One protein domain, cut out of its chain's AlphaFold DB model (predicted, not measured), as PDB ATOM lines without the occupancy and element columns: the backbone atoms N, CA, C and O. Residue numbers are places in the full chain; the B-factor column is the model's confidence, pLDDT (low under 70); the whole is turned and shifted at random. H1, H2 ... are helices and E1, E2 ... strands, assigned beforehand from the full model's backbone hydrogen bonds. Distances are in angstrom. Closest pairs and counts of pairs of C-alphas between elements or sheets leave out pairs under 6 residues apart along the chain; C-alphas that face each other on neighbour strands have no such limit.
ATOM      1  N   HIS A 190      -3.463   1.795 -18.936       91.00
ATOM      2  CA  HIS A 190      -3.631   0.800 -17.885       91.00
ATOM      3  C   HIS A 190      -4.684  -0.231 -18.294       91.00
ATOM      4  O   HIS A 190      -5.605   0.095 -19.035       91.00
ATOM      5  N   GLU A 191      -4.555  -1.460 -17.798       90.00
ATOM      6  CA  GLU A 191      -5.565  -2.512 -17.983       90.00
ATOM      7  C   GLU A 191      -6.912  -2.063 -17.401       90.00
ATOM      8  O   GLU A 191      -6.955  -1.470 -16.312       90.00
ATOM      9  N   LEU A 192      -7.997  -2.338 -18.127       91.31
ATOM     10  CA  LEU A 192      -9.347  -2.173 -17.610       91.31
ATOM     11  C   LEU A 192      -9.742  -3.339 -16.699       91.31
ATOM     12  O   LEU A 192      -9.423  -4.498 -16.948       91.31
ATOM     13  N   ASP A 193     -10.484  -3.016 -15.650       90.31
ATOM     14  CA  ASP A 193     -11.103  -3.969 -14.737       90.31
ATOM     15  C   ASP A 193     -12.582  -3.668 -14.560       90.31
ATOM     16  O   ASP A 193     -13.019  -2.534 -14.762       90.31
ATOM     17  N   ILE A 194     -13.320  -4.666 -14.085       89.44
ATOM     18  CA  ILE A 194     -14.717  -4.511 -13.691       89.44
ATOM     19  C   ILE A 194     -14.813  -4.618 -12.174       89.44
ATOM     20  O   ILE A 194     -14.355  -5.581 -11.557       89.44
ATOM     21  N   GLN A 195     -15.421  -3.609 -11.558       88.50
ATOM     22  CA  GLN A 195     -15.671  -3.584 -10.123       88.50
ATOM     23  C   GLN A 195     -16.922  -4.380  -9.754       88.50
ATOM     24  O   GLN A 195     -17.805  -4.588 -10.577       88.50
ATOM     25  N   SER A 196     -17.056  -4.737  -8.474       83.31
ATOM     26  CA  SER A 196     -18.277  -5.365  -7.940       83.31
ATOM     27  C   SER A 196     -19.521  -4.473  -8.014       83.31
ATOM     28  O   SER A 196     -20.627  -4.946  -7.792       83.31
ATOM     29  N   SER A 197     -19.356  -3.176  -8.273       85.06
ATOM     30  CA  SER A 197     -20.457  -2.252  -8.560       85.06
ATOM     31  C   SER A 197     -20.900  -2.280 -10.026       85.06
ATOM     32  O   SER A 197     -21.826  -1.564 -10.382       85.06
ATOM     33  N   GLY A 198     -20.213  -3.031 -10.893       87.00
ATOM     34  CA  GLY A 198     -20.418  -3.005 -12.341       87.00
ATOM     35  C   GLY A 198     -19.752  -1.822 -13.053       87.00
ATOM     36  O   GLY A 198     -19.798  -1.758 -14.276       87.00
ATOM     37  N   ASN A 199     -19.094  -0.903 -12.337       91.81
ATOM     38  CA  ASN A 199     -18.326   0.175 -12.967       91.81
ATOM     39  C   ASN A 199     -16.958  -0.317 -13.447       91.81
ATOM     40  O   ASN A 199     -16.352  -1.209 -12.848       91.81
ATOM     41  N   LEU A 200     -16.444   0.318 -14.500       93.25
ATOM     42  CA  LEU A 200     -15.083   0.077 -14.962       93.25
ATOM     43  C   LEU A 200     -14.055   0.752 -14.046       93.25
ATOM     44  O   LEU A 200     -14.332   1.723 -13.336       93.25
ATOM     45  N   ALA A 201     -12.832   0.236 -14.053       92.31
ATOM     46  CA  ALA A 201     -11.709   0.838 -13.351       92.31
ATOM     47  C   ALA A 201     -10.395   0.608 -14.093       92.31
ATOM     48  O   ALA A 201     -10.248  -0.343 -14.849       92.31
ATOM     49  N   LEU A 202      -9.416   1.471 -13.838       91.50
ATOM     50  CA  LEU A 202      -8.053   1.308 -14.338       91.50
ATOM     51  C   LEU A 202      -7.197   0.617 -13.280       91.50
ATOM     52  O   LEU A 202      -7.025   1.157 -12.176       91.50
ATOM     53  N   LYS A 203      -6.587  -0.522 -13.635       86.19
ATOM     54  CA  LYS A 203      -5.543  -1.191 -12.840       86.19
ATOM     55  C   LYS A 203      -4.238  -0.404 -12.919       86.19
ATOM     56  O   LYS A 203      -3.267  -0.767 -13.584       86.19
ATOM     57  N   SER A 204      -4.232   0.733 -12.244       81.19
ATOM     58  CA  SER A 204      -3.026   1.493 -11.934       81.19
ATOM     59  C   SER A 204      -2.541   1.129 -10.519       81.19
ATOM     60  O   SER A 204      -3.302   0.513  -9.769       81.19
ATOM     61  N   PRO A 205      -1.313   1.513 -10.106       76.25
ATOM     62  CA  PRO A 205      -0.839   1.305  -8.732       76.25
ATOM     63  C   PRO A 205      -1.833   1.774  -7.659       76.25
ATOM     64  O   PRO A 205      -1.875   1.221  -6.566       76.25
ATOM     65  N   ARG A 206      -2.660   2.776  -7.988       80.12
ATOM     66  CA  ARG A 206      -3.884   3.105  -7.256       80.12
ATOM     67  C   ARG A 206      -5.081   2.838  -8.161       80.12
ATOM     68  O   ARG A 206      -5.206   3.469  -9.214       80.12
ATOM     69  N   LEU A 207      -5.957   1.916  -7.769       82.62
ATOM     70  CA  LEU A 207      -7.160   1.601  -8.538       82.62
ATOM     71  C   LEU A 207      -7.950   2.890  -8.799       82.62
ATOM     72  O   LEU A 207      -8.435   3.526  -7.865       82.62
ATOM     73  N   THR A 208      -8.049   3.293 -10.065       89.38
ATOM     74  CA  THR A 208      -8.772   4.512 -10.445       89.38
ATOM     75  C   THR A 208     -10.147   4.099 -10.931       89.38
ATOM     76  O   THR A 208     -10.268   3.496 -11.995       89.38
ATOM     77  N   ARG A 209     -11.170   4.364 -10.116       91.44
ATOM     78  CA  ARG A 209     -12.556   3.989 -10.416       91.44
ATOM     79  C   ARG A 209     -13.134   4.945 -11.454       91.44
ATOM     80  O   ARG A 209     -12.903   6.147 -11.347       91.44
ATOM     81  N   MET A 210     -13.880   4.419 -12.419       92.44
ATOM     82  CA  MET A 210     -14.677   5.236 -13.327       92.44
ATOM     83  C   MET A 210     -16.045   5.518 -12.707       92.44
ATOM     84  O   MET A 210     -16.605   4.682 -11.994       92.44
ATOM     85  N   THR A 211     -16.597   6.697 -12.983       92.38
ATOM     86  CA  THR A 211     -18.002   6.996 -12.679       92.38
ATOM     87  C   THR A 211     -18.931   6.157 -13.573       92.38
ATOM     88  O   THR A 211     -18.480   5.605 -14.586       92.38
ATOM     89  N   PRO A 212     -20.237   6.065 -13.259       93.56
ATOM     90  CA  PRO A 212     -21.201   5.410 -14.143       93.56
ATOM     91  C   PRO A 212     -21.188   5.994 -15.564       93.56
ATOM     92  O   PRO A 212     -21.061   5.249 -16.529       93.56
ATOM     93  N   ALA A 213     -21.187   7.325 -15.701       93.00
ATOM     94  CA  ALA A 213     -21.124   7.993 -17.005       93.00
ATOM     95  C   ALA A 213     -19.830   7.668 -17.777       93.00
ATOM     96  O   ALA A 213     -19.858   7.398 -18.976       93.00
ATOM     97  N   GLN A 214     -18.684   7.628 -17.088       93.38
ATOM     98  CA  GLN A 214     -17.414   7.219 -17.700       93.38
ATOM     99  C   GLN A 214     -17.434   5.749 -18.137       93.38
ATOM    100  O   GLN A 214     -16.868   5.412 -19.174       93.38
ATOM    101  N   THR A 215     -18.110   4.887 -17.375       94.25
ATOM    102  CA  THR A 215     -18.291   3.473 -17.720       94.25
ATOM    103  C   THR A 215     -19.117   3.316 -18.996       94.25
ATOM    104  O   THR A 215     -18.703   2.573 -19.883       94.25
ATOM    105  N   GLN A 216     -20.231   4.042 -19.136       95.12
ATOM    106  CA  GLN A 216     -21.047   4.009 -20.358       95.12
ATOM    107  C   GLN A 216     -20.274   4.557 -21.569       95.12
ATOM    108  O   GLN A 216     -20.171   3.893 -22.600       95.12
ATOM    109  N   ALA A 217     -19.567   5.681 -21.403       94.62
ATOM    110  CA  ALA A 217     -18.699   6.225 -22.447       94.62
ATOM    111  C   ALA A 217     -17.584   5.247 -22.871       94.62
ATOM    112  O   ALA A 217     -17.226   5.183 -24.050       94.62
ATOM    113  N   ALA A 218     -17.030   4.480 -21.928       94.88
ATOM    114  CA  ALA A 218     -16.037   3.449 -22.213       94.88
ATOM    115  C   ALA A 218     -16.652   2.251 -22.952       94.88
ATOM    116  O   ALA A 218     -16.068   1.812 -23.940       94.88
ATOM    117  N   LYS A 219     -17.845   1.779 -22.558       95.69
ATOM    118  CA  LYS A 219     -18.596   0.743 -23.291       95.69
ATOM    119  C   LYS A 219     -18.865   1.153 -24.736       95.69
ATOM    120  O   LYS A 219     -18.509   0.414 -25.654       95.69
ATOM    121  N   ARG A 220     -19.397   2.363 -24.949       96.19
ATOM    122  CA  ARG A 220     -19.601   2.943 -26.285       96.19
ATOM    123  C   ARG A 220     -18.307   2.900 -27.094       96.19
ATOM    124  O   ARG A 220     -18.278   2.398 -28.212       96.19
ATOM    125  N   ARG A 221     -17.200   3.350 -26.503       96.44
ATOM    126  CA  ARG A 221     -15.904   3.347 -27.184       96.44
ATOM    127  C   ARG A 221     -15.366   1.936 -27.461       96.44
ATOM    128  O   ARG A 221     -14.731   1.737 -28.491       96.44
ATOM    129  N   MET A 222     -15.610   0.951 -26.597       96.56
ATOM    130  CA  MET A 222     -15.260  -0.448 -26.873       96.56
ATOM    131  C   MET A 222     -16.026  -0.973 -28.093       96.56
ATOM    132  O   MET A 222     -15.417  -1.574 -28.976       96.56
ATOM    133  N   ILE A 223     -17.326  -0.684 -28.179       97.19
ATOM    134  CA  ILE A 223     -18.174  -1.049 -29.322       97.19
ATOM    135  C   ILE A 223     -17.676  -0.382 -30.603       97.19
ATOM    136  O   ILE A 223     -17.509  -1.061 -31.613       97.19
ATOM    137  N   GLU A 224     -17.351   0.913 -30.556       97.19
ATOM    138  CA  GLU A 224     -16.762   1.624 -31.697       97.19
ATOM    139  C   GLU A 224     -15.504   0.924 -32.217       97.19
ATOM    140  O   GLU A 224     -15.331   0.758 -33.422       97.19
ATOM    141  N   ILE A 225     -14.608   0.517 -31.312       97.00
ATOM    142  CA  ILE A 225     -13.372  -0.168 -31.688       97.00
ATOM    143  C   ILE A 225     -13.692  -1.526 -32.322       97.00
ATOM    144  O   ILE A 225     -13.155  -1.835 -33.384       97.00
ATOM    145  N   ILE A 226     -14.581  -2.311 -31.711       96.94
ATOM    146  CA  ILE A 226     -15.011  -3.613 -32.237       96.94
ATOM    147  C   ILE A 226     -15.537  -3.471 -33.667       96.94
ATOM    148  O   ILE A 226     -15.095  -4.188 -34.564       96.94
ATOM    149  N   VAL A 227     -16.432  -2.513 -33.892       97.50
ATOM    150  CA  VAL A 227     -17.047  -2.272 -35.198       97.50
ATOM    151  C   VAL A 227     -16.001  -1.816 -36.214       97.50
ATOM    152  O   VAL A 227     -15.955  -2.352 -37.313       97.50
ATOM    153  N   ARG A 228     -15.083  -0.918 -35.833       97.25
ATOM    154  CA  ARG A 228     -13.990  -0.467 -36.716       97.25
ATOM    155  C   ARG A 228     -13.029  -1.586 -37.118       97.25
ATOM    156  O   ARG A 228     -12.400  -1.493 -38.163       97.25
ATOM    157  N   THR A 229     -12.881  -2.625 -36.297       96.44
ATOM    158  CA  THR A 229     -12.014  -3.771 -36.626       96.44
ATOM    159  C   THR A 229     -12.659  -4.805 -37.552       96.44
ATOM    160  O   THR A 229     -11.967  -5.717 -38.023       96.44
ATOM    161  N   TYR A 230     -13.963  -4.687 -37.813       97.31
ATOM    162  CA  TYR A 230     -14.659  -5.532 -38.774       97.31
ATOM    163  C   TYR A 230     -14.175  -5.244 -40.195       97.31
ATOM    164  O   TYR A 230     -14.013  -4.095 -40.593       97.31
ATOM    165  N   ASP A 231     -13.964  -6.304 -40.967       96.56
ATOM    166  CA  ASP A 231     -13.613  -6.203 -42.380       96.56
ATOM    167  C   ASP A 231     -14.826  -6.607 -43.221       96.56
ATOM    168  O   ASP A 231     -15.182  -7.794 -43.231       96.56
ATOM    169  N   PRO A 232     -15.479  -5.649 -43.902       93.88
ATOM    170  CA  PRO A 232     -16.678  -5.925 -44.684       93.88
ATOM    171  C   PRO A 232     -16.397  -6.812 -45.899       93.88
ATOM    172  O   PRO A 232     -17.249  -7.626 -46.251       93.88
ATOM    173  N   ASN A 233     -15.196  -6.734 -46.479       94.62
ATOM    174  CA  ASN A 233     -14.822  -7.496 -47.670       94.62
ATOM    175  C   ASN A 233     -14.577  -8.966 -47.322       94.62
ATOM    176  O   ASN A 233     -15.097  -9.873 -47.970       94.62
ATOM    177  N   ARG A 234     -13.820  -9.219 -46.248       95.31
ATOM    178  CA  ARG A 234     -13.555 -10.584 -45.758       95.31
ATOM    179  C   ARG A 234     -14.678 -11.134 -44.883       95.31
ATOM    180  O   ARG A 234     -14.669 -12.321 -44.551       95.31
ATOM    181  N   ARG A 235     -15.627 -10.281 -44.489       96.06
ATOM    182  CA  ARG A 235     -16.728 -10.584 -43.565       96.06
ATOM    183  C   ARG A 235     -16.229 -11.252 -42.292       96.06
ATOM    184  O   ARG A 235     -16.732 -12.307 -41.894       96.06
ATOM    185  N   ASN A 236     -15.200 -10.680 -41.676       95.69
ATOM    186  CA  ASN A 236     -14.630 -11.223 -40.451       95.69
ATOM    187  C   ASN A 236     -14.530 -10.179 -39.337       95.69
ATOM    188  O   ASN A 236     -14.338  -8.987 -39.570       95.69
ATOM    189  N   ALA A 237     -14.710 -10.654 -38.111       94.94
ATOM    190  CA  ALA A 237     -14.770  -9.842 -36.904       94.94
ATOM    191  C   ALA A 237     -13.986 -10.525 -35.788       94.94
ATOM    192  O   ALA A 237     -13.764 -11.736 -35.835       94.94
ATOM    193  N   MET A 238     -13.634  -9.778 -34.747       94.44
ATOM    194  CA  MET A 238     -13.197 -10.393 -33.495       94.44
ATOM    195  C   MET A 238     -14.305 -11.283 -32.924       94.44
ATOM    196  O   MET A 238     -15.494 -10.980 -33.055       94.44
ATOM    197  N   SER A 239     -13.919 -12.384 -32.285       91.00
ATOM    198  CA  SER A 239     -14.867 -13.265 -31.608       91.00
ATOM    199  C   SER A 239     -15.414 -12.597 -30.349       91.00
ATOM    200  O   SER A 239     -14.696 -12.397 -29.374       91.00
ATOM    201  N   ILE A 240     -16.706 -12.283 -30.338       88.12
ATOM    202  CA  ILE A 240     -17.417 -11.734 -29.176       88.12
ATOM    203  C   ILE A 240     -18.266 -12.866 -28.578       88.12
ATOM    204  O   ILE A 240     -18.911 -13.575 -29.357       88.12
ATOM    205  N   PRO A 241     -18.256 -13.094 -27.248       79.19
ATOM    206  CA  PRO A 241     -17.667 -12.279 -26.174       79.19
ATOM    207  C   PRO A 241     -16.216 -12.647 -25.793       79.19
ATOM    208  O   PRO A 241     -15.755 -12.261 -24.721       79.19
ATOM    209  N   LEU A 242     -15.474 -13.376 -26.637       78.81
ATOM    210  CA  LEU A 242     -14.113 -13.856 -26.324       78.81
ATOM    211  C   LEU A 242     -13.044 -12.753 -26.198       78.81
ATOM    212  O   LEU A 242     -11.904 -13.068 -25.867       78.81
ATOM    213  N   VAL A 243     -13.400 -11.484 -26.416       79.12
ATOM    214  CA  VAL A 243     -12.581 -10.313 -26.069       79.12
ATOM    215  C   VAL A 243     -13.067  -9.752 -24.721       79.12
ATOM    216  O   VAL A 243     -13.937  -8.881 -24.713       79.12
ATOM    217  N   PRO A 244     -12.588 -10.259 -23.568       85.69
ATOM    218  CA  PRO A 244     -12.959  -9.740 -22.254       85.69
ATOM    219  C   PRO A 244     -12.495  -8.293 -22.053       85.69
ATOM    220  O   PRO A 244     -11.562  -7.820 -22.696       85.69
ATOM    221  N   VAL A 245     -13.069  -7.607 -21.058       88.12
ATOM    222  CA  VAL A 245     -12.654  -6.240 -20.674       88.12
ATOM    223  C   VAL A 245     -11.152  -6.107 -20.426       88.12
ATOM    224  O   VAL A 245     -10.568  -5.088 -20.783       88.12
ATOM    225  N   GLY A 246     -10.512  -7.140 -19.868       88.31
ATOM    226  CA  GLY A 246      -9.067  -7.143 -19.609       88.31
ATOM    227  C   GLY A 246      -8.188  -7.113 -20.866       88.31
ATOM    228  O   GLY A 246      -6.993  -6.848 -20.757       88.31
ATOM    229  N   ASP A 247      -8.756  -7.347 -22.051       92.12
ATOM    230  CA  ASP A 247      -8.064  -7.203 -23.338       92.12
ATOM    231  C   ASP A 247      -8.153  -5.773 -23.898       92.12
ATOM    232  O   ASP A 247      -7.623  -5.479 -24.973       92.12
ATOM    233  N   PHE A 248      -8.773  -4.856 -23.151       93.94
ATOM    234  CA  PHE A 248      -8.729  -3.424 -23.401       93.94
ATOM    235  C   PHE A 248      -7.839  -2.719 -22.374       93.94
ATOM    236  O   PHE A 248      -7.838  -3.004 -21.174       93.94
ATOM    237  N   ILE A 249      -7.103  -1.724 -22.858       93.94
ATOM    238  CA  ILE A 249      -6.345  -0.787 -22.034       93.94
ATOM    239  C   ILE A 249      -6.911   0.616 -22.216       93.94
ATOM    240  O   ILE A 249      -7.250   1.013 -23.333       93.94
ATOM    241  N   ALA A 250      -6.965   1.391 -21.137       93.75
ATOM    242  CA  ALA A 250      -7.388   2.785 -21.175       93.75
ATOM    243  C   ALA A 250      -6.396   3.722 -20.498       93.75
ATOM    244  O   ALA A 250      -5.719   3.359 -19.534       93.75
ATOM    245  N   ALA A 251      -6.345   4.957 -20.987       91.25
ATOM    246  CA  ALA A 251      -5.657   6.035 -20.297       91.25
ATOM    247  C   ALA A 251      -6.550   6.665 -19.221       91.25
ATOM    248  O   ALA A 251      -7.781   6.648 -19.316       91.25
ATOM    249  N   LYS A 252      -5.927   7.264 -18.199       84.19
ATOM    250  CA  LYS A 252      -6.660   8.074 -17.219       84.19
ATOM    251  C   LYS A 252      -7.318   9.252 -17.936       84.19
ATOM    252  O   LYS A 252      -6.637  10.080 -18.536       84.19
ATOM    253  N   GLN A 253      -8.636   9.335 -17.839       78.38
ATOM    254  CA  GLN A 253      -9.412  10.403 -18.448       78.38
ATOM    255  C   GLN A 253      -9.234  11.695 -17.641       78.38
ATOM    256  O   GLN A 253      -9.537  11.732 -16.449       78.38
ATOM    257  N   THR A 254      -8.720  12.745 -18.280       69.19
ATOM    258  CA  THR A 254      -8.667  14.096 -17.702       69.19
ATOM    259  C   THR A 254      -9.832  14.953 -18.201       69.19
ATOM    260  O   THR A 254     -10.458  15.615 -17.380       69.19
ATOM    261  N   LYS A 255     -10.172  14.889 -19.502       68.38
ATOM    262  CA  LYS A 255     -11.375  15.459 -20.155       68.38
ATOM    263  C   LYS A 255     -11.690  14.684 -21.458       68.38
ATOM    264  O   LYS A 255     -10.788  14.060 -22.011       68.38
ATOM    265  N   GLY A 256     -12.927  14.746 -21.963       72.81
ATOM    266  CA  GLY A 256     -13.311  14.193 -23.282       72.81
ATOM    267  C   GLY A 256     -13.581  12.683 -23.303       72.81
ATOM    268  O   GLY A 256     -13.770  12.087 -22.255       72.81
ATOM    269  N   THR A 257     -13.631  12.056 -24.481       74.00
ATOM    270  CA  THR A 257     -13.917  10.614 -24.649       74.00
ATOM    271  C   THR A 257     -12.806   9.729 -24.057       74.00
ATOM    272  O   THR A 257     -11.627  10.047 -24.244       74.00
ATOM    273  N   PRO A 258     -13.126   8.601 -23.383       82.25
ATOM    274  CA  PRO A 258     -12.114   7.668 -22.896       82.25
ATOM    275  C   PRO A 258     -11.174   7.209 -24.017       82.25
ATOM    276  O   PRO A 258     -11.613   6.721 -25.059       82.25
ATOM    277  N   GLN A 259      -9.865   7.340 -23.802       91.44
ATOM    278  CA  GLN A 259      -8.878   6.786 -24.721       91.44
ATOM    279  C   GLN A 259      -8.716   5.299 -24.431       91.44
ATOM    280  O   GLN A 259      -8.170   4.928 -23.394       91.44
ATOM    281  N   LEU A 260      -9.190   4.469 -25.355       94.69
ATOM    282  CA  LEU A 260      -9.173   3.013 -25.264       94.69
ATOM    283  C   LEU A 260      -8.437   2.405 -26.450       94.69
ATOM    284  O   LEU A 260      -8.528   2.912 -27.572       94.69
ATOM    285  N   LYS A 261      -7.736   1.303 -26.186       95.81
ATOM    286  CA  LYS A 261      -7.134   0.447 -27.204       95.81
ATOM    287  C   LYS A 261      -7.333  -1.020 -26.858       95.81
ATOM    288  O   LYS A 261      -7.360  -1.373 -25.682       95.81
ATOM    289  N   ILE A 262      -7.392  -1.862 -27.880       95.56
ATOM    290  CA  ILE A 262      -7.274  -3.311 -27.728       95.56
ATOM    291  C   ILE A 262      -5.802  -3.655 -27.531       95.56
ATOM    292  O   ILE A 262      -4.952  -3.232 -28.320       95.56
ATOM    293  N   SER A 263      -5.508  -4.412 -26.479       94.81
ATOM    294  CA  SER A 263      -4.188  -4.969 -26.189       94.81
ATOM    295  C   SER A 263      -4.067  -6.445 -26.575       94.81
ATOM    296  O   SER A 263      -2.949  -6.964 -26.606       94.81
ATOM    297  N   ALA A 264      -5.184  -7.119 -26.875       94.50
ATOM    298  CA  ALA A 264      -5.188  -8.524 -27.256       94.50
ATOM    299  C   ALA A 264      -6.453  -8.993 -27.979       94.50
ATOM    300  O   ALA A 264      -7.542  -8.469 -27.771       94.50
ATOM    301  N   CYS A 265      -6.296 -10.032 -28.794       94.88
ATOM    302  CA  CYS A 265      -7.387 -10.717 -29.465       94.88
ATOM    303  C   CYS A 265      -6.967 -12.162 -29.731       94.88
ATOM    304  O   CYS A 265      -6.041 -12.410 -30.500       94.88
ATOM    305  N   THR A 266      -7.629 -13.118 -29.083       92.50
ATOM    306  CA  THR A 266      -7.259 -14.540 -29.190       92.50
ATOM    307  C   THR A 266      -7.934 -15.253 -30.357       92.50
ATOM    308  O   THR A 266      -7.452 -16.303 -30.787       92.50
ATOM    309  N   ASP A 267      -9.027 -14.693 -30.883       94.25
ATOM    310  CA  ASP A 267      -9.837 -15.348 -31.900       94.25
ATOM    311  C   ASP A 267     -10.599 -14.364 -32.804       94.25
ATOM    312  O   ASP A 267     -11.027 -13.284 -32.384       94.25
ATOM    313  N   MET A 268     -10.786 -14.777 -34.057       94.75
ATOM    314  CA  MET A 268     -11.560 -14.065 -35.068       94.75
ATOM    315  C   MET A 268     -12.529 -15.020 -35.755       94.75
ATOM    316  O   MET A 268     -12.199 -16.164 -36.061       94.75
ATOM    317  N   GLN A 269     -13.713 -14.520 -36.089       94.19
ATOM    318  CA  GLN A 269     -14.752 -15.290 -36.762       94.19
ATOM    319  C   GLN A 269     -14.914 -14.803 -38.188       94.19
ATOM    320  O   GLN A 269     -15.019 -13.605 -38.441       94.19
ATOM    321  N   ASN A 270     -14.990 -15.755 -39.110       95.06
ATOM    322  CA  ASN A 270     -15.272 -15.501 -40.516       95.06
ATOM    323  C   ASN A 270     -16.777 -15.612 -40.799       95.06
ATOM    324  O   ASN A 270     -17.536 -16.174 -40.005       95.06
ATOM    325  N   ARG A 271     -17.200 -15.115 -41.968       95.50
ATOM    326  CA  ARG A 271     -18.596 -15.157 -42.445       95.50
ATOM    327  C   ARG A 271     -19.582 -14.484 -41.479       95.50
ATOM    328  O   ARG A 271     -20.719 -14.926 -41.311       95.50
ATOM    329  N   VAL A 272     -19.155 -13.401 -40.843       97.00
ATOM    330  CA  VAL A 272     -19.992 -12.574 -39.969       97.00
ATOM    331  C   VAL A 272     -20.627 -11.489 -40.833       97.00
ATOM    332  O   VAL A 272     -19.915 -10.777 -41.524       97.00
ATOM    333  N   SER A 273     -21.958 -11.402 -40.882       97.31
ATOM    334  CA  SER A 273     -22.640 -10.242 -41.477       97.31
ATOM    335  C   SER A 273     -22.706  -9.081 -40.477       97.31
ATOM    336  O   SER A 273     -22.660  -9.342 -39.271       97.31
ATOM    337  N   PRO A 274     -22.920  -7.838 -40.942       97.62
ATOM    338  CA  PRO A 274     -23.245  -6.694 -40.088       97.62
ATOM    339  C   PRO A 274     -24.297  -6.985 -39.011       97.62
ATOM    340  O   PRO A 274     -24.026  -6.853 -37.820       97.62
ATOM    341  N   ALA A 275     -25.458  -7.516 -39.415       97.81
ATOM    342  CA  ALA A 275     -26.531  -7.893 -38.494       97.81
ATOM    343  C   ALA A 275     -26.075  -8.909 -37.430       97.81
ATOM    344  O   ALA A 275     -26.425  -8.790 -36.259       97.81
ATOM    345  N   LYS A 276     -25.257  -9.900 -37.815       97.75
ATOM    346  CA  LYS A 276     -24.734 -10.907 -36.879       97.75
ATOM    347  C   LYS A 276     -23.694 -10.313 -35.927       97.75
ATOM    348  O   LYS A 276     -23.607 -10.758 -34.786       97.75
ATOM    349  N   LEU A 277     -22.905  -9.340 -36.381       97.56
ATOM    350  CA  LEU A 277     -21.970  -8.616 -35.525       97.56
ATOM    351  C   LEU A 277     -22.721  -7.770 -34.491       97.56
ATOM    352  O   LEU A 277     -22.430  -7.907 -33.308       97.56
ATOM    353  N   ILE A 278     -23.718  -6.984 -34.915       97.94
ATOM    354  CA  ILE A 278     -24.593  -6.214 -34.013       97.94
ATOM    355  C   ILE A 278     -25.207  -7.134 -32.962       97.94
ATOM    356  O   ILE A 278     -25.035  -6.898 -31.770       97.94
ATOM    357  N   HIS A 279     -25.835  -8.227 -33.397       97.69
ATOM    358  CA  HIS A 279     -26.471  -9.185 -32.498       97.69
ATOM    359  C   HIS A 279     -25.513  -9.703 -31.420       97.69
ATOM    360  O   HIS A 279     -25.842  -9.716 -30.241       97.69
ATOM    361  N   ARG A 280     -24.287 -10.063 -31.813       96.69
ATOM    362  CA  ARG A 280     -23.261 -10.547 -30.882       96.69
ATOM    363  C   ARG A 280     -22.762  -9.480 -29.924       96.69
ATOM    364  O   ARG A 280     -22.378  -9.831 -28.820       96.69
ATOM    365  N   ILE A 281     -22.718  -8.214 -30.340       96.75
ATOM    366  CA  ILE A 281     -22.359  -7.104 -29.451       96.75
ATOM    367  C   ILE A 281     -23.460  -6.890 -28.405       96.75
ATOM    368  O   ILE A 281     -23.148  -6.725 -27.230       96.75
ATOM    369  N   VAL A 282     -24.730  -6.925 -28.817       97.00
ATOM    370  CA  VAL A 282     -25.888  -6.750 -27.921       97.00
ATOM    371  C   VAL A 282     -26.006  -7.907 -26.919       97.00
ATOM    372  O   VAL A 282     -26.330  -7.687 -25.751       97.00
ATOM    373  N   ASP A 283     -25.696  -9.129 -27.356       95.88
ATOM    374  CA  ASP A 283     -25.692 -10.342 -26.527       95.88
ATOM    375  C   ASP A 283     -24.401 -10.517 -25.696       95.88
ATOM    376  O   ASP A 283     -24.258 -11.460 -24.920       95.88
ATOM    377  N   ALA A 284     -23.414  -9.628 -25.861       94.62
ATOM    378  CA  ALA A 284     -22.110  -9.791 -25.233       94.62
ATOM    379  C   ALA A 284     -22.166  -9.553 -23.721       94.62
ATOM    380  O   ALA A 284     -22.155  -8.413 -23.246       94.62
ATOM    381  N   ASP A 285     -22.110 -10.656 -22.982       91.88
ATOM    382  CA  ASP A 285     -22.086 -10.681 -21.529       91.88
ATOM    383  C   ASP A 285     -20.828 -11.398 -21.005       91.88
ATOM    384  O   ASP A 285     -20.476 -12.501 -21.432       91.88
ATOM    385  N   TRP A 286     -20.149 -10.791 -20.030       88.12
ATOM    386  CA  TRP A 286     -19.005 -11.373 -19.330       88.12
ATOM    387  C   TRP A 286     -19.377 -11.749 -17.904       88.12
ATOM    388  O   TRP A 286     -19.800 -10.912 -17.106       88.12
ATOM    389  N   LYS A 287     -19.167 -13.018 -17.553       84.25
ATOM    390  CA  LYS A 287     -19.323 -13.491 -16.176       84.25
ATOM    391  C   LYS A 287     -18.085 -13.112 -15.372       84.25
ATOM    392  O   LYS A 287     -16.987 -13.582 -15.660       84.25
ATOM    393  N   ILE A 288     -18.260 -12.264 -14.364       78.50
ATOM    394  CA  ILE A 288     -17.190 -11.835 -13.464       78.50
ATOM    395  C   ILE A 288     -17.641 -12.086 -12.038       78.50
ATOM    396  O   ILE A 288     -18.574 -11.455 -11.538       78.50
ATOM    397  N   LYS A 289     -16.973 -13.026 -11.364       79.50
ATOM    398  CA  LYS A 289     -17.409 -13.560 -10.070       79.50
ATOM    399  C   LYS A 289     -18.863 -14.045 -10.172       79.50
ATOM    400  O   LYS A 289     -19.174 -14.898 -10.994       79.50
ATOM    401  N   LYS A 290     -19.752 -13.489  -9.347       79.75
ATOM    402  CA  LYS A 290     -21.189 -13.797  -9.311       79.75
ATOM    403  C   LYS A 290     -22.038 -12.796 -10.108       79.75
ATOM    404  O   LYS A 290     -23.254 -12.798  -9.964       79.75
ATOM    405  N   GLN A 291     -21.417 -11.914 -10.890       82.75
ATOM    406  CA  GLN A 291     -22.102 -10.864 -11.641       82.75
ATOM    407  C   GLN A 291     -21.936 -11.062 -13.145       82.75
ATOM    408  O   GLN A 291     -20.936 -11.607 -13.616       82.75
ATOM    409  N   VAL A 292     -22.927 -10.592 -13.894       88.56
ATOM    410  CA  VAL A 292     -22.890 -10.526 -15.352       88.56
ATOM    411  C   VAL A 292     -22.664  -9.072 -15.741       88.56
ATOM    412  O   VAL A 292     -23.443  -8.198 -15.365       88.56
ATOM    413  N   TYR A 293     -21.587  -8.809 -16.470       90.81
ATOM    414  CA  TYR A 293     -21.323  -7.506 -17.054       90.81
ATOM    415  C   TYR A 293     -21.692  -7.533 -18.530       90.81
ATOM    416  O   TYR A 293     -21.066  -8.249 -19.307       90.81
ATOM    417  N   CYS A 294     -22.663  -6.716 -18.916       93.19
ATOM    418  CA  CYS A 294     -23.035  -6.547 -20.312       93.19
ATOM    419  C   CYS A 294     -22.165  -5.484 -20.986       93.19
ATOM    420  O   CYS A 294     -21.944  -4.419 -20.404       93.19
ATOM    421  N   LEU A 295     -21.701  -5.741 -22.209       94.81
ATOM    422  CA  LEU A 295     -21.008  -4.744 -23.031       94.81
ATOM    423  C   LEU A 295     -21.948  -3.619 -23.483       94.81
ATOM    424  O   LEU A 295     -21.515  -2.472 -23.575       94.81
ATOM    425  N   MET A 296     -23.221  -3.931 -23.731       95.38
ATOM    426  CA  MET A 296     -24.215  -2.952 -24.163       95.38
ATOM    427  C   MET A 296     -24.305  -1.784 -23.156       95.38
ATOM    428  O   MET A 296     -24.307  -2.021 -21.933       95.38
ATOM    429  N   PRO A 297     -24.334  -0.520 -23.625       96.19
ATOM    430  CA  PRO A 297     -24.625   0.622 -22.777       96.19
ATOM    431  C   PRO A 297     -26.020   0.520 -22.153       96.19
ATOM    432  O   PRO A 297     -26.884  -0.194 -22.655       96.19
ATOM    433  N   GLY A 298     -26.234   1.226 -21.044       95.25
ATOM    434  CA  GLY A 298     -27.545   1.268 -20.385       95.25
ATOM    435  C   GLY A 298     -28.620   1.964 -21.224       95.25
ATOM    436  O   GLY A 298     -29.782   1.589 -21.137       95.25
ATOM    437  N   ASP A 299     -28.219   2.940 -22.041       96.62
ATOM    438  CA  ASP A 299     -29.078   3.634 -23.000       96.62
ATOM    439  C   ASP A 299     -28.815   3.104 -24.429       96.62
ATOM    440  O   ASP A 299     -27.695   3.247 -24.937       96.62
ATOM    441  N   PRO A 300     -29.817   2.509 -25.103       97.12
ATOM    442  CA  PRO A 300     -29.715   2.064 -26.492       97.12
ATOM    443  C   PRO A 300     -29.285   3.153 -27.487       97.12
ATOM    444  O   PRO A 300     -28.606   2.845 -28.472       97.12
ATOM    445  N   ALA A 301     -29.594   4.428 -27.232       97.50
ATOM    446  CA  ALA A 301     -29.151   5.523 -28.091       97.50
ATOM    447  C   ALA A 301     -27.616   5.660 -28.102       97.50
ATOM    448  O   ALA A 301     -27.021   5.959 -29.141       97.50
ATOM    449  N   GLU A 302     -26.935   5.352 -26.990       97.25
ATOM    450  CA  GLU A 302     -25.469   5.353 -26.950       97.25
ATOM    451  C   GLU A 302     -24.853   4.258 -27.831       97.25
ATOM    452  O   GLU A 302     -23.750   4.446 -28.355       97.25
ATOM    453  N   PHE A 303     -25.545   3.133 -28.030       98.00
ATOM    454  CA  PHE A 303     -25.112   2.085 -28.955       98.00
ATOM    455  C   PHE A 303     -25.222   2.536 -30.412       98.00
ATOM    456  O   PHE A 303     -24.264   2.380 -31.174       98.00
ATOM    457  N   VAL A 304     -26.338   3.171 -30.782       98.12
ATOM    458  CA  VAL A 304     -26.508   3.778 -32.115       98.12
ATOM    459  C   VAL A 304     -25.444   4.849 -32.356       98.12
ATOM    460  O   VAL A 304     -24.835   4.895 -33.429       98.12
ATOM    461  N   GLN A 305     -25.141   5.662 -31.339       97.56
ATOM    462  CA  GLN A 305     -24.058   6.641 -31.408       97.56
ATOM    463  C   GLN A 305     -22.694   5.970 -31.620       97.56
ATOM    464  O   GLN A 305     -21.885   6.472 -32.396       97.56
ATOM    465  N   ALA A 306     -22.431   4.831 -30.973       97.88
ATOM    466  CA  ALA A 306     -21.209   4.052 -31.179       97.88
ATOM    467  C   ALA A 306     -21.072   3.575 -32.635       97.88
ATOM    468  O   ALA A 306     -20.011   3.724 -33.240       97.88
ATOM    469  N   LEU A 307     -22.148   3.035 -33.214       98.38
ATOM    470  CA  LEU A 307     -22.165   2.606 -34.616       98.38
ATOM    471  C   LEU A 307     -21.942   3.790 -35.559       98.38
ATOM    472  O   LEU A 307     -21.071   3.729 -36.425       98.38
ATOM    473  N   THR A 308     -22.645   4.897 -35.321       98.19
ATOM    474  CA  THR A 308     -22.505   6.139 -36.095       98.19
ATOM    475  C   THR A 308     -21.078   6.683 -36.024       98.19
ATOM    476  O   THR A 308     -20.503   7.055 -37.042       98.19
ATOM    477  N   ASN A 309     -20.458   6.673 -34.843       97.25
ATOM    478  CA  ASN A 309     -19.070   7.097 -34.668       97.25
ATOM    479  C   ASN A 309     -18.080   6.169 -35.376       97.25
ATOM    480  O   ASN A 309     -16.983   6.605 -35.721       97.25
ATOM    481  N   ALA A 310     -18.402   4.884 -35.519       97.38
ATOM    482  CA  ALA A 310     -17.527   3.893 -36.130       97.38
ATOM    483  C   ALA A 310     -17.596   3.902 -37.661       97.38
ATOM    484  O   ALA A 310     -16.542   3.854 -38.295       97.38
ATOM    485  N   LEU A 311     -18.811   3.972 -38.210       97.62
ATOM    486  CA  LEU A 311     -19.117   3.742 -39.624       97.62
ATOM    487  C   LEU A 311     -19.536   5.017 -40.373       97.62
ATOM    488  O   LEU A 311     -19.374   5.095 -41.580       97.62
ATOM    489  N   GLY A 312     -20.041   6.029 -39.668       97.94
ATOM    490  CA  GLY A 312     -20.827   7.110 -40.263       97.94
ATOM    491  C   GLY A 312     -22.330   6.843 -40.130       97.94
ATOM    492  O   GLY A 312     -22.754   5.726 -39.840       97.94
ATOM    493  N   LYS A 313     -23.146   7.894 -40.281       97.56
ATOM    494  CA  LYS A 313     -24.597   7.827 -40.027       97.56
ATOM    495  C   LYS A 313     -25.313   6.885 -40.995       97.56
ATOM    496  O   LYS A 313     -26.119   6.080 -40.550       97.56
ATOM    497  N   GLU A 314     -25.022   6.987 -42.287       97.69
ATOM    498  CA  GLU A 314     -25.700   6.206 -43.331       97.69
ATOM    499  C   GLU A 314     -25.433   4.705 -43.166       97.69
ATOM    500  O   GLU A 314     -26.373   3.938 -42.961       97.69
ATOM    501  N   ASP A 315     -24.160   4.308 -43.114       98.06
ATOM    502  CA  ASP A 315     -23.754   2.911 -42.918       98.06
ATOM    503  C   ASP A 315     -24.265   2.327 -41.594       98.06
ATOM    504  O   ASP A 315     -24.690   1.171 -41.537       98.06
ATOM    505  N   ALA A 316     -24.259   3.114 -40.512       98.19
ATOM    506  CA  ALA A 316     -24.801   2.669 -39.232       98.19
ATOM    507  C   ALA A 316     -26.305   2.366 -39.323       98.19
ATOM    508  O   ALA A 316     -26.751   1.351 -38.783       98.19
ATOM    509  N   MET A 317     -27.077   3.213 -40.011       98.19
ATOM    510  CA  MET A 317     -28.516   3.006 -40.193       98.19
ATOM    511  C   MET A 317     -28.812   1.825 -41.117       98.19
ATOM    512  O   MET A 317     -29.703   1.037 -40.806       98.19
ATOM    513  N   ASP A 318     -28.034   1.637 -42.185       98.06
ATOM    514  CA  ASP A 318     -28.146   0.448 -43.038       98.06
ATOM    515  C   ASP A 318     -27.887  -0.837 -42.236       98.06
ATOM    516  O   ASP A 318     -28.696  -1.768 -42.244       98.06
ATOM    517  N   TRP A 319     -26.814  -0.877 -41.441       98.25
ATOM    518  CA  TRP A 319     -26.503  -2.036 -40.600       98.25
ATOM    519  C   TRP A 319     -27.602  -2.332 -39.574       98.25
ATOM    520  O   TRP A 319     -27.954  -3.499 -39.359       98.25
ATOM    521  N   LEU A 320     -28.150  -1.293 -38.941       98.44
ATOM    522  CA  LEU A 320     -29.247  -1.414 -37.983       98.44
ATOM    523  C   LEU A 320     -30.547  -1.872 -38.662       98.44
ATOM    524  O   LEU A 320     -31.236  -2.732 -38.114       98.44
ATOM    525  N   SER A 321     -30.839  -1.404 -39.878       98.19
ATOM    526  CA  SER A 321     -31.987  -1.871 -40.665       98.19
ATOM    527  C   SER A 321     -31.843  -3.342 -41.064       98.19
ATOM    528  O   SER A 321     -32.763  -4.150 -40.893       98.19
ATOM    529  N   GLN A 322     -30.646  -3.757 -41.498       98.12
ATOM    530  CA  GLN A 322     -30.340  -5.165 -41.763       98.12
ATOM    531  C   GLN A 322     -30.532  -6.038 -40.515       98.12
ATOM    532  O   GLN A 322     -31.042  -7.161 -40.620       98.12
ATOM    533  N   TYR A 323     -30.135  -5.539 -39.340       98.44
ATOM    534  CA  TYR A 323     -30.358  -6.207 -38.059       98.44
ATOM    535  C   TYR A 323     -31.851  -6.316 -37.729       98.44
ATOM    536  O   TYR A 323     -32.339  -7.433 -37.534       98.44
ATOM    537  N   ARG A 324     -32.598  -5.205 -37.776       98.12
ATOM    538  CA  ARG A 324     -34.054  -5.160 -37.561       98.12
ATOM    539  C   ARG A 324     -34.779  -6.155 -38.466       98.12
ATOM    540  O   ARG A 324     -35.567  -6.974 -37.994       98.12
ATOM    541  N   LYS A 325     -34.447  -6.178 -39.763       98.06
ATOM    542  CA  LYS A 325     -34.989  -7.141 -40.736       98.06
ATOM    543  C   LYS A 325     -34.648  -8.585 -40.373       98.06
ATOM    544  O   LYS A 325     -35.484  -9.472 -40.545       98.06
ATOM    545  N   ALA A 326     -33.433  -8.862 -39.901       98.19
ATOM    546  CA  ALA A 326     -33.025 -10.203 -39.480       98.19
ATOM    547  C   ALA A 326     -33.782 -10.689 -38.230       98.19
ATOM    548  O   ALA A 326     -34.171 -11.858 -38.202       98.19
ATOM    549  N   VAL A 327     -34.050  -9.808 -37.263       98.00
ATOM    550  CA  VAL A 327     -34.858 -10.115 -36.069       98.00
ATOM    551  C   VAL A 327     -36.333 -10.304 -36.442       98.00
ATOM    552  O   VAL A 327     -36.911 -11.345 -36.142       98.00
ATOM    553  N   LYS A 328     -36.924  -9.378 -37.212       97.44
ATOM    554  CA  LYS A 328     -38.325  -9.465 -37.672       97.44
ATOM    555  C   LYS A 328     -38.607 -10.730 -38.495       97.44
ATOM    556  O   LYS A 328     -39.679 -11.314 -38.391       97.44
ATOM    557  N   SER A 329     -37.630 -11.179 -39.290       97.62
ATOM    558  CA  SER A 329     -37.701 -12.438 -40.056       97.62
ATOM    559  C   SER A 329     -37.328 -13.691 -39.250       97.62
ATOM    560  O   SER A 329     -37.234 -14.768 -39.831       97.62
ATOM    561  N   LYS A 330     -37.091 -13.571 -37.933       97.06
ATOM    562  CA  LYS A 330     -36.691 -14.656 -37.018       97.06
ATOM    563  C   LYS A 330     -35.390 -15.379 -37.400       97.06
ATOM    564  O   LYS A 330     -35.118 -16.471 -36.908       97.06
ATOM    565  N   ARG A 331     -34.551 -14.776 -38.252       97.62
ATOM    566  CA  ARG A 331     -33.203 -15.295 -38.561       97.62
ATOM    567  C   ARG A 331     -32.228 -15.083 -37.405       97.62
ATOM    568  O   ARG A 331     -31.226 -15.787 -37.316       97.62
ATOM    569  N   LEU A 332     -32.502 -14.091 -36.564       97.81
ATOM    570  CA  LEU A 332     -31.826 -13.843 -35.298       97.81
ATOM    571  C   LEU A 332     -32.891 -13.732 -34.200       97.81
ATOM    572  O   LEU A 332     -33.962 -13.187 -34.480       97.81
ATOM    573  N   PRO A 333     -32.630 -14.244 -32.986       97.62
ATOM    574  CA  PRO A 333     -33.548 -14.057 -31.875       97.62
ATOM    575  C   PRO A 333     -33.613 -12.579 -31.481       97.62
ATOM    576  O   PRO A 333     -32.650 -11.826 -31.643       97.62
ATOM    577  N   GLU A 334     -34.760 -12.167 -30.965       96.81
ATOM    578  CA  GLU A 334     -34.923 -10.844 -30.377       96.81
ATOM    579  C   GLU A 334     -34.213 -10.790 -29.020       96.81
ATOM    580  O   GLU A 334     -34.270 -11.745 -28.242       96.81
ATOM    581  N   LEU A 335     -33.509  -9.687 -28.750       96.69
ATOM    582  CA  LEU A 335     -32.754  -9.499 -27.514       96.69
ATOM    583  C   LEU A 335     -33.376  -8.358 -26.706       96.69
ATOM    584  O   LEU A 335     -33.521  -7.272 -27.262       96.69
ATOM    585  N   PRO A 336     -33.628  -8.525 -25.393       94.75
ATOM    586  CA  PRO A 336     -34.287  -7.500 -24.573       94.75
ATOM    587  C   PRO A 336     -33.578  -6.139 -24.540       94.75
ATOM    588  O   PRO A 336     -34.175  -5.130 -24.197       94.75
ATOM    589  N   ARG A 337     -32.275  -6.106 -24.844       93.81
ATOM    590  CA  ARG A 337     -31.451  -4.886 -24.794       93.81
ATOM    591  C   ARG A 337     -31.509  -4.057 -26.080       93.81
ATOM    592  O   ARG A 337     -30.993  -2.944 -26.098       93.81
ATOM    593  N   LEU A 338     -32.055  -4.626 -27.154       96.38
ATOM    594  CA  LEU A 338     -32.260  -3.970 -28.443       96.38
ATOM    595  C   LEU A 338     -33.351  -4.736 -29.211       96.38
ATOM    596  O   LEU A 338     -33.075  -5.392 -30.223       96.38
ATOM    597  N   ASP A 339     -34.560  -4.717 -28.652       96.81
ATOM    598  CA  ASP A 339     -35.748  -5.358 -29.219       96.81
ATOM    599  C   ASP A 339     -36.362  -4.504 -30.347       96.81
ATOM    600  O   ASP A 339     -35.916  -3.384 -30.623       96.81
ATOM    601  N   LEU A 340     -37.353  -5.042 -31.062       97.06
ATOM    602  CA  LEU A 340     -37.999  -4.346 -32.179       97.06
ATOM    603  C   LEU A 340     -38.677  -3.052 -31.721       97.06
ATOM    604  O   LEU A 340     -38.588  -2.050 -32.423       97.06
ATOM    605  N   TYR A 341     -39.276  -3.048 -30.529       97.50
ATOM    606  CA  TYR A 341     -39.889  -1.853 -29.953       97.50
ATOM    607  C   TYR A 341     -38.860  -0.741 -29.709       97.50
ATOM    608  O   TYR A 341     -39.071   0.403 -30.105       97.50
ATOM    609  N   THR A 342     -37.707  -1.074 -29.128       97.12
ATOM    610  CA  THR A 342     -36.597  -0.138 -28.910       97.12
ATOM    611  C   THR A 342     -36.064   0.398 -30.238       97.12
ATOM    612  O   THR A 342     -35.804   1.593 -30.366       97.12
ATOM    613  N   LEU A 343     -35.911  -0.465 -31.249       96.69
ATOM    614  CA  LEU A 343     -35.484  -0.047 -32.588       96.69
ATOM    615  C   LEU A 343     -36.485   0.929 -33.229       96.69
ATOM    616  O   LEU A 343     -36.060   1.900 -33.855       96.69
ATOM    617  N   ASP A 344     -37.786   0.712 -33.027       96.62
ATOM    618  CA  ASP A 344     -38.844   1.604 -33.507       96.62
ATOM    619  C   ASP A 344     -38.793   2.963 -32.794       96.62
ATOM    620  O   ASP A 344     -38.820   4.004 -33.449       96.62
ATOM    621  N   GLN A 345     -38.624   2.975 -31.465       97.06
ATOM    622  CA  GLN A 345     -38.473   4.209 -30.681       97.06
ATOM    623  C   GLN A 345     -37.250   5.040 -31.093       97.06
ATOM    624  O   GLN A 345     -37.279   6.270 -31.046       97.06
ATOM    625  N   LEU A 346     -36.173   4.376 -31.513       94.81
ATOM    626  CA  LEU A 346     -34.952   5.016 -32.003       94.81
ATOM    627  C   LEU A 346     -35.058   5.486 -33.466       94.81
ATOM    628  O   LEU A 346     -34.077   6.005 -33.999       94.81
ATOM    629  N   ASN A 347     -36.222   5.329 -34.108       94.81
ATOM    630  CA  ASN A 347     -36.464   5.635 -35.521       94.81
ATOM    631  C   ASN A 347     -35.490   4.913 -36.468       94.81
ATOM    632  O   ASN A 347     -35.036   5.481 -37.464       94.81
TER     633      ASN A 347
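AT A GLANCE: This is residues 190 to 347 of the 349 residues of an uncharacterized protein of Candidatus Hydrogenedentes bacterium (UniProt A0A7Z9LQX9). A small twisted sheet of two hairpins, E1 with E2 and E3 with E4, makes one end of the domain; H1 packs over one of its faces, and beyond H1 a group of crossed helices, H3, H4, H2 and H5, makes the other end. The hairpin of E5 and E6 lies to one side as a separate sheet of two strands. The printed part has 158 residues with five named helices and six named strands, in the order E1 E2 H1 E3 E4 H2 E5 E6 H3 H4 H5, a mixed class of helices and strands. The whole is compact, with a radius of gyration of the C-alphas of 15.4 A, yet only just elongated, spanning 49 by 33 by 32 A.

IN THESE COORDINATES: E1, residues 190 to 194, begins at C-alpha 190 (-3.631, 0.800, -17.885) and is 13.0 A long; E2 is residues 200 to 203. H1, residues 212 to 228, measures 24.4 A and ends at C-alpha 228 (-13.990, -0.467, -36.716). E3 is residues 248 to 251, E4 260 to 262. H2, residues 274 to 282, measures 12.5 A. E5 is residues 285 to 288 and E6 291 to 294. H3, residues 300 to 311, measures 17.0 A; H4, 313 to 328, 22.2 A. H5, residues 340 to 345, ends at C-alpha 345 (-38.473, 4.209, -30.681).

HOW THE PARTS SIT: The sheet runs E2 E1 E3 E4 and is only just strongly twisted, its C-alphas up to 4.2 A off the best plane. E2 and E1 are antiparallel, with N 193 and O 201 at 2.8 A; E3 and E4 likewise, with N 249 and O 261 at 2.9 A. E1 and E3 meet only at a point, C-alphas 191 and 249 being 4.5 A apart. H1 is on this sheet at a height of 9.2 A, over E3 and E4. H1 touches H3 at a steep tilt of 38 degrees, the same way; the C-alphas of Glu 224 and Ala 310 are closest, 5.0 A. H3 touches H4 with residues 304 to 308 alone, closest at C-alphas 308 and 316, 5.2 A. H2 and H4 touch about perpendicular, at 80 degrees, closest at C-alphas 275 and 323, 4.2 A. H4 and H5 form a helical hairpin and touch, closest at C-alphas 324 and 340, 6.7 A. In the antiparallel hairpin E5 and E6, N 286 and O 293 are 2.8 A apart. In H1 to H5 every O i to N i+4 pair is within hydrogen-bond range.

THE WHOLE: The C-alphas farthest apart, of Pro 205 and Ser 329, are 50.3 A apart. The printed part has no cut. The links H1 to E3, E4 to H2 and H4 to H5 are long; residues 237 to 238 pair antiparallel with 268 to 269. Mean pLDDT of the printed part is 93.0; residues 254 to 255 are under 70.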